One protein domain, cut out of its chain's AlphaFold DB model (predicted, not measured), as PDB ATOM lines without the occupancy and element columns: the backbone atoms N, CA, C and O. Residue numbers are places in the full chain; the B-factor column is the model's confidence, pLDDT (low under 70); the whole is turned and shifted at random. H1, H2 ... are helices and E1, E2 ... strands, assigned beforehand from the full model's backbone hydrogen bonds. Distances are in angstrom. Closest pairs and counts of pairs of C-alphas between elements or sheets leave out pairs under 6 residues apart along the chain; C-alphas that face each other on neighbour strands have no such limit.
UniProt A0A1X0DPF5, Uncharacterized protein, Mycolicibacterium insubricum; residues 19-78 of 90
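AT A GLANCE: This is residues 19 to 78 of the 90 residues of an uncharacterized protein of Mycolicibacterium insubricum (UniProt A0A1X0DPF5). What is the shape? A hairpin of two strands, E1 and E2, has two touching helices, H1 and H2, toward one end, while the loop of residues 50 to 62 reaches toward the other. What is printed? There are 60 residues, with H1, E1, E2, H2 in chain order; the class is mixed, with under half in named elements. The whole is compact, radius of gyration of the C-alphas 11.3 A, spans 35 by 24 by 17 A.

HOW THE PARTS SIT: How do the strands pair? E1, residues 33 to 37, and E2, residues 45 to 49, are an antiparallel hairpin at 140 degrees; N 34 and O 48, 2.9 A apart, are within hydrogen-bond range. And the helices? The closest C-alphas of H1, residues 22 to 29, and E2 are Cys 26 and Cys 47, 5.2 A. H2, residues 63 to 70, touches H1, closest C-alphas Leu 29 and Ala 66, 6.9 A, the same way at an only just steep tilt of 35.1 degrees. Both helices have every O i to N i+4 pair within hydrogen-bond range.

IN THESE COORDINATES: How long are they? Each strand spans 12.8 A, H1 10.3 A, H2 10.5 A. Where are the anchors? C-alpha 22 is at (3.022, 47.004, 45.098), C-alpha 70 at (-0.041, 43.449, 58.477).

THE WHOLE: Is anything cut? The printed part has no cut; the link from E2 to H2 is long. Where is confidence low? Residues 39 to 43 and 50 to 60 are under 70.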
ATOM      1  N   THR A  19      -7.822  47.564  47.251       92.56
ATOM      2  CA  THR A  19      -6.736  47.110  46.379       92.56
ATOM      3  C   THR A  19      -5.527  48.037  46.504       92.56
ATOM      4  O   THR A  19      -5.668  49.256  46.401       92.56
ATOM      5  N   LEU A  20      -4.338  47.469  46.705       92.69
ATOM      6  CA  LEU A  20      -3.055  48.165  46.741       92.69
ATOM      7  C   LEU A  20      -2.172  47.736  45.575       92.69
ATOM      8  O   LEU A  20      -1.976  46.548  45.326       92.69
ATOM      9  N   THR A  21      -1.565  48.705  44.898       94.19
ATOM     10  CA  THR A  21      -0.406  48.429  44.038       94.19
ATOM     11  C   THR A  21       0.805  48.039  44.893       94.19
ATOM     12  O   THR A  21       0.885  48.460  46.050       94.19
ATOM     13  N   PRO A  22       1.800  47.311  44.353       91.69
ATOM     14  CA  PRO A  22       3.022  47.004  45.098       91.69
ATOM     15  C   PRO A  22       3.732  48.242  45.658       91.69
ATOM     16  O   PRO A  22       4.261  48.212  46.766       91.69
ATOM     17  N   THR A  23       3.700  49.354  44.919       91.88
ATOM     18  CA  THR A  23       4.263  50.632  45.369       91.88
ATOM     19  C   THR A  23       3.526  51.182  46.579       91.88
ATOM     20  O   THR A  23       4.165  51.548  47.562       91.88
ATOM     21  N   GLN A  24       2.192  51.217  46.530       92.62
ATOM     22  CA  GLN A  24       1.381  51.665  47.663       92.62
ATOM     23  C   GLN A  24       1.566  50.749  48.866       92.62
ATOM     24  O   GLN A  24       1.757  51.241  49.967       92.62
ATOM     25  N   ALA A  25       1.577  49.433  48.657       91.19
ATOM     26  CA  ALA A  25       1.790  48.481  49.733       91.19
ATOM     27  C   ALA A  25       3.158  48.681  50.403       91.19
ATOM     28  O   ALA A  25       3.221  48.761  51.624       91.19
ATOM     29  N   CYS A  26       4.243  48.857  49.642       89.88
ATOM     30  CA  CYS A  26       5.545  49.142  50.245       89.88
ATOM     31  C   CYS A  26       5.573  50.474  51.005       89.88
ATOM     32  O   CYS A  26       6.118  50.517  52.102       89.88
ATOM     33  N   GLN A  27       4.948  51.530  50.482       89.31
ATOM     34  CA  GLN A  27       4.875  52.822  51.173       89.31
ATOM     35  C   GLN A  27       4.002  52.775  52.437       89.31
ATOM     36  O   GLN A  27       4.374  53.374  53.443       89.31
ATOM     37  N   ASP A  28       2.880  52.050  52.409       90.00
ATOM     38  CA  ASP A  28       1.967  51.907  53.550       90.00
ATOM     39  C   ASP A  28       2.594  51.033  54.653       90.00
ATOM     40  O   ASP A  28       2.480  51.346  55.838       90.00
ATOM     41  N   LEU A  29       3.278  49.945  54.279       86.50
ATOM     42  CA  LEU A  29       3.863  48.980  55.220       86.50
ATOM     43  C   LEU A  29       5.220  49.427  55.771       86.50
ATOM     44  O   LEU A  29       5.530  49.166  56.936       86.50
ATOM     45  N   VAL A  30       6.047  50.045  54.925       83.88
ATOM     46  CA  VAL A  30       7.398  50.506  55.259       83.88
ATOM     47  C   VAL A  30       7.638  51.862  54.577       83.88
ATOM     48  O   VAL A  30       8.171  51.926  53.464       83.88
ATOM     49  N   PRO A  31       7.248  52.971  55.229       84.44
ATOM     50  CA  PRO A  31       7.323  54.303  54.638       84.44
ATOM     51  C   PRO A  31       8.709  54.645  54.080       84.44
ATOM     52  O   PRO A  31       9.734  54.385  54.713       84.44
ATOM     53  N   GLY A  32       8.741  55.245  52.887       82.38
ATOM     54  CA  GLY A  32       9.986  55.602  52.200       82.38
ATOM     55  C   GLY A  32      10.610  54.469  51.381       82.38
ATOM     56  O   GLY A  32      11.670  54.673  50.792       82.38
ATOM     57  N   THR A  33       9.968  53.300  51.297       85.94
ATOM     58  CA  THR A  33      10.457  52.168  50.495       85.94
ATOM     59  C   THR A  33       9.711  51.994  49.175       85.94
ATOM     60  O   THR A  33       8.550  52.374  49.024       85.94
ATOM     61  N   GLY A  34      10.390  51.413  48.189       87.88
ATOM     62  CA  GLY A  34       9.812  51.025  46.908       87.88
ATOM     63  C   GLY A  34       9.906  49.514  46.679       87.88
ATOM     64  O   GLY A  34      10.787  48.863  47.246       87.88
ATOM     65  N   PRO A  35       9.022  48.944  45.845       88.12
ATOM     66  CA  PRO A  35       9.102  47.548  45.455       88.12
ATOM     67  C   PRO A  35      10.287  47.335  44.509       88.12
ATOM     68  O   PRO A  35      10.394  47.989  43.471       88.12
ATOM     69  N   ILE A  36      11.158  46.385  44.838       85.94
ATOM     70  CA  ILE A  36      12.217  45.905  43.949       85.94
ATOM     71  C   ILE A  36      12.123  44.390  43.842       85.94
ATOM     72  O   ILE A  36      12.015  43.685  44.842       85.94
ATOM     73  N   ASN A  37      12.197  43.888  42.612       84.31
ATOM     74  CA  ASN A  37      12.451  42.479  42.365       84.31
ATOM     75  C   ASN A  37      13.967  42.282  42.302       84.31
ATOM     76  O   ASN A  37      14.621  42.791  41.392       84.31
ATOM     77  N   PHE A  38      14.531  41.569  43.273       74.75
ATOM     78  CA  PHE A  38      15.975  41.367  43.322       74.75
ATOM     79  C   PHE A  38      16.507  40.371  42.293       74.75
ATOM     80  O   PHE A  38      17.726  40.300  42.164       74.75
ATOM     81  N   GLY A  39      15.652  39.622  41.580       63.00
ATOM     82  CA  GLY A  39      15.971  38.679  40.493       63.00
ATOM     83  C   GLY A  39      16.850  37.473  40.872       63.00
ATOM     84  O   GLY A  39      16.644  36.372  40.378       63.00
ATOM     85  N   PHE A  40      17.807  37.671  41.775       56.62
ATOM     86  CA  PHE A  40      18.824  36.737  42.238       56.62
ATOM     87  C   PHE A  40      18.413  36.016  43.533       56.62
ATOM     88  O   PHE A  40      18.846  34.894  43.772       56.62
ATOM     89  N   PHE A  41      17.563  36.644  44.357       53.03
ATOM     90  CA  PHE A  41      17.087  36.104  45.643       53.03
ATOM     91  C   PHE A  41      15.659  35.533  45.598       53.03
ATOM     92  O   PHE A  41      15.209  34.953  46.583       53.03
ATOM     93  N   GLY A  42      14.944  35.663  44.475       58.47
ATOM     94  CA  GLY A  42      13.616  35.073  44.303       58.47
ATOM     95  C   GLY A  42      12.743  35.794  43.277       58.47
ATOM     96  O   GLY A  42      13.081  36.865  42.783       58.47
ATOM     97  N   THR A  43      11.585  35.199  42.988       69.50
ATOM     98  CA  THR A  43      10.512  35.764  42.155       69.50
ATOM     99  C   THR A  43       9.563  36.654  42.965       69.50
ATOM    100  O   THR A  43       8.404  36.801  42.596       69.50
ATOM    101  N   GLU A  44       9.994  37.205  44.100       79.38
ATOM    102  CA  GLU A  44       9.157  38.042  44.970       79.38
ATOM    103  C   GLU A  44       9.655  39.490  44.986       79.38
ATOM    104  O   GLU A  44      10.849  39.756  44.842       79.38
ATOM    105  N   LEU A  45       8.725  40.435  45.156       87.81
ATOM    106  CA  LEU A  45       9.073  41.827  45.432       87.81
ATOM    107  C   LEU A  45       9.523  41.957  46.876       87.81
ATOM    108  O   LEU A  45       8.917  41.367  47.766       87.81
ATOM    109  N   SER A  46      10.518  42.794  47.107       87.69
ATOM    110  CA  SER A  46      10.910  43.263  48.430       87.69
ATOM    111  C   SER A  46      10.667  44.759  48.530       87.69
ATOM    112  O   SER A  46      10.896  45.491  47.566       87.69
ATOM    113  N   CYS A  47      10.233  45.216  49.701       87.00
ATOM    114  CA  CYS A  47      10.113  46.640  49.985       87.00
ATOM    115  C   CYS A  47      11.455  47.157  50.491       87.00
ATOM    116  O   CYS A  47      11.916  46.765  51.564       87.00
ATOM    117  N   VAL A  48      12.109  48.001  49.696       86.12
ATOM    118  CA  VAL A  48      13.470  48.458  49.982       86.12
ATOM    119  C   VAL A  48      13.598  49.961  49.918       86.12
ATOM    120  O   VAL A  48      12.981  50.635  49.096       86.12
ATOM    121  N   TYR A  49      14.432  50.490  50.800       81.25
ATOM    122  CA  TYR A  49      14.775  51.897  50.791       81.25
ATOM    123  C   TYR A  49      15.855  52.158  49.736       81.25
ATOM    124  O   TYR A  49      16.897  51.501  49.724       81.25
ATOM    125  N   TRP A  50      15.597  53.128  48.863       69.56
ATOM    126  CA  TRP A  50      16.567  53.688  47.924       69.56
ATOM    127  C   TRP A  50      16.646  55.189  48.183       69.56
ATOM    128  O   TRP A  50      15.766  55.946  47.782       69.56
ATOM    129  N   GLY A  51      17.684  55.621  48.890       66.06
ATOM    130  CA  GLY A  51      17.902  57.025  49.215       66.06
ATOM    131  C   GLY A  51      19.207  57.225  49.987       66.06
ATOM    132  O   GLY A  51      19.707  56.275  50.586       66.06
ATOM    133  N   PRO A  52      19.800  58.427  49.991       60.53
ATOM    134  CA  PRO A  52      21.036  58.685  50.729       60.53
ATOM    135  C   PRO A  52      20.874  58.359  52.227       60.53
ATOM    136  O   PRO A  52      19.840  58.707  52.796       60.53
ATOM    137  N   PRO A  53      21.860  57.730  52.900       64.94
ATOM    138  CA  PRO A  53      23.208  57.365  52.438       64.94
ATOM    139  C   PRO A  53      23.299  55.978  51.769       64.94
ATOM    140  O   PRO A  53      24.396  55.476  51.528       64.94
ATOM    141  N   VAL A  54      22.168  55.327  51.504       66.31
ATOM    142  CA  VAL A  54      22.102  53.956  50.997       66.31
ATOM    143  C   VAL A  54      22.472  53.935  49.511       66.31
ATOM    144  O   VAL A  54      21.723  54.401  48.658       66.31
ATOM    145  N   THR A  55      23.657  53.402  49.200       64.19
ATOM    146  CA  THR A  55      24.183  53.268  47.825       64.19
ATOM    147  C   THR A  55      23.749  51.981  47.128       64.19
ATOM    148  O   THR A  55      23.926  51.852  45.921       64.19
ATOM    149  N   HIS A  56      23.187  51.031  47.876       63.84
ATOM    150  CA  HIS A  56      22.698  49.751  47.371       63.84
ATOM    151  C   HIS A  56      21.410  49.383  48.104       63.84
ATOM    152  O   HIS A  56      21.358  49.591  49.314       63.84
ATOM    153  N   PRO A  57      20.407  48.796  47.431       63.41
ATOM    154  CA  PRO A  57      19.197  48.336  48.097       63.41
ATOM    155  C   PRO A  57      19.557  47.436  49.275       63.41
ATOM    156  O   PRO A  57      20.131  46.361  49.093       63.41
ATOM    157  N   MET A  58      19.212  47.860  50.485       63.31
ATOM    158  CA  MET A  58      19.271  46.963  51.627       63.31
ATOM    159  C   MET A  58      18.073  46.026  51.550       63.31
ATOM    160  O   MET A  58      16.933  46.483  51.474       63.31
ATOM    161  N   GLY A  59      18.351  44.721  51.517       59.97
ATOM    162  CA  GLY A  59      17.326  43.684  51.485       59.97
ATOM    163  C   GLY A  59      16.381  43.840  52.670       59.97
ATOM    164  O   GLY A  59      16.804  43.749  53.822       59.97
ATOM    165  N   GLY A  60      15.118  44.124  52.364       66.62
ATOM    166  CA  GLY A  60      14.012  44.148  53.310       66.62
ATOM    167  C   GLY A  60      13.188  42.867  53.225       66.62
ATOM    168  O   GLY A  60      13.366  42.052  52.316       66.62
ATOM    169  N   GLU A  61      12.268  42.713  54.174       79.50
ATOM    170  CA  GLU A  61      11.205  41.703  54.143       79.50
ATOM    171  C   GLU A  61      10.507  41.680  52.768       79.50
ATOM    172  O   GLU A  61      10.355  42.723  52.113       79.50
ATOM    173  N   THR A  62      10.108  40.494  52.291       86.69
ATOM    174  CA  THR A  62       9.389  40.416  51.012       86.69
ATOM    175  C   THR A  62       8.015  41.067  51.151       86.69
ATOM    176  O   THR A  62       7.397  41.032  52.213       86.69
ATOM    177  N   LEU A  63       7.500  41.662  50.076       88.06
ATOM    178  CA  LEU A  63       6.178  42.281  50.062       88.06
ATOM    179  C   LEU A  63       5.102  41.274  50.483       88.06
ATOM    180  O   LEU A  63       4.193  41.631  51.218       88.06
ATOM    181  N   ARG A  64       5.227  40.006  50.075       87.94
ATOM    182  CA  ARG A  64       4.307  38.936  50.488       87.94
ATOM    183  C   ARG A  64       4.349  38.699  51.995       87.94
ATOM    184  O   ARG A  64       3.292  38.591  52.609       87.94
ATOM    185  N   GLN A  65       5.541  38.636  52.587       88.69
ATOM    186  CA  GLN A  65       5.700  38.516  54.039       88.69
ATOM    187  C   GLN A  65       5.112  39.736  54.762       88.69
ATOM    188  O   GLN A  65       4.311  39.566  55.679       88.69
ATOM    189  N   ALA A  66       5.403  40.944  54.275       88.94
ATOM    190  CA  ALA A  66       4.930  42.185  54.883       88.94
ATOM    191  C   ALA A  66       3.403  42.329  54.799       88.94
ATOM    192  O   ALA A  66       2.759  42.689  55.788       88.94
ATOM    193  N   MET A  67       2.817  41.979  53.651       91.38
ATOM    194  CA  MET A  67       1.369  41.921  53.456       91.38
ATOM    195  C   MET A  67       0.734  40.879  54.376       91.38
ATOM    196  O   MET A  67      -0.205  41.217  55.078       91.38
ATOM    197  N   ALA A  68       1.270  39.658  54.468       90.62
ATOM    198  CA  ALA A  68       0.732  38.630  55.366       90.62
ATOM    199  C   ALA A  68       0.857  39.004  56.857       90.62
ATOM    200  O   ALA A  68       0.024  38.602  57.670       90.62
ATOM    201  N   ARG A  69       1.881  39.782  57.230       90.19
ATOM    202  CA  ARG A  69       2.098  40.243  58.607       90.19
ATOM    203  C   ARG A  69       1.098  41.321  59.029       90.19
ATOM    204  O   ARG A  69       0.624  41.291  60.160       90.19
ATOM    205  N   VAL A  70       0.822  42.292  58.157       90.50
ATOM    206  CA  VAL A  70      -0.041  43.449  58.477       90.50
ATOM    207  C   VAL A  70      -1.494  43.219  58.057       90.50
ATOM    208  O   VAL A  70      -2.411  43.638  58.756       90.50
ATOM    209  N   TYR A  71      -1.702  42.506  56.954       91.50
ATOM    210  CA  TYR A  71      -2.994  42.182  56.354       91.50
ATOM    211  C   TYR A  71      -3.092  40.660  56.124       91.50
ATOM    212  O   TYR A  71      -2.933  40.187  54.997       91.50
ATOM    213  N   PRO A  72      -3.341  39.852  57.168       88.94
ATOM    214  CA  PRO A  72      -3.228  38.390  57.094       88.94
ATOM    215  C   PRO A  72      -4.190  37.723  56.103       88.94
ATOM    216  O   PRO A  72      -3.869  36.669  55.562       88.94
ATOM    217  N   SER A  73      -5.335  38.347  55.825       90.94
ATOM    218  CA  SER A  73      -6.303  37.877  54.825       90.94
ATOM    219  C   SER A  73      -6.034  38.416  53.416       90.94
ATOM    220  O   SER A  73      -6.805  38.144  52.499       90.94
ATOM    221  N   SER A  74      -4.975  39.210  53.233       92.00
ATOM    222  CA  SER A  74      -4.662  39.791  51.931       92.00
ATOM    223  C   SER A  74      -4.149  38.753  50.943       92.00
ATOM    224  O   SER A  74      -3.482  37.779  51.298       92.00
ATOM    225  N   TYR A  75      -4.443  38.981  49.669       91.81
ATOM    226  CA  TYR A  75      -4.031  38.095  48.588       91.81
ATOM    227  C   TYR A  75      -3.676  38.891  47.336       91.81
ATOM    228  O   TYR A  75      -4.149  40.003  47.124       91.81
ATOM    229  N   SER A  76      -2.823  38.322  46.489       91.06
ATOM    230  CA  SER A  76      -2.493  38.929  45.201       91.06
ATOM    231  C   SER A  76      -3.579  38.618  44.170       91.06
ATOM    232  O   SER A  76      -4.033  37.476  44.089       91.06
ATOM    233  N   VAL A  77      -3.972  39.611  43.364       91.12
ATOM    234  CA  VAL A  77      -4.972  39.455  42.287       91.12
ATOM    235  C   VAL A  77      -4.547  38.374  41.284       91.12
ATOM    236  O   VAL A  77      -5.367  37.564  40.861       91.12
ATOM    237  N   ASN A  78      -3.262  38.330  40.931       89.31
ATOM    238  CA  ASN A  78      -2.659  37.276  40.131       89.31
ATOM    239  C   ASN A  78      -1.420  36.728  40.860       89.31
ATOM    240  O   ASN A  78      -0.362  37.351  40.818       89.31
TER     241      ASN A  78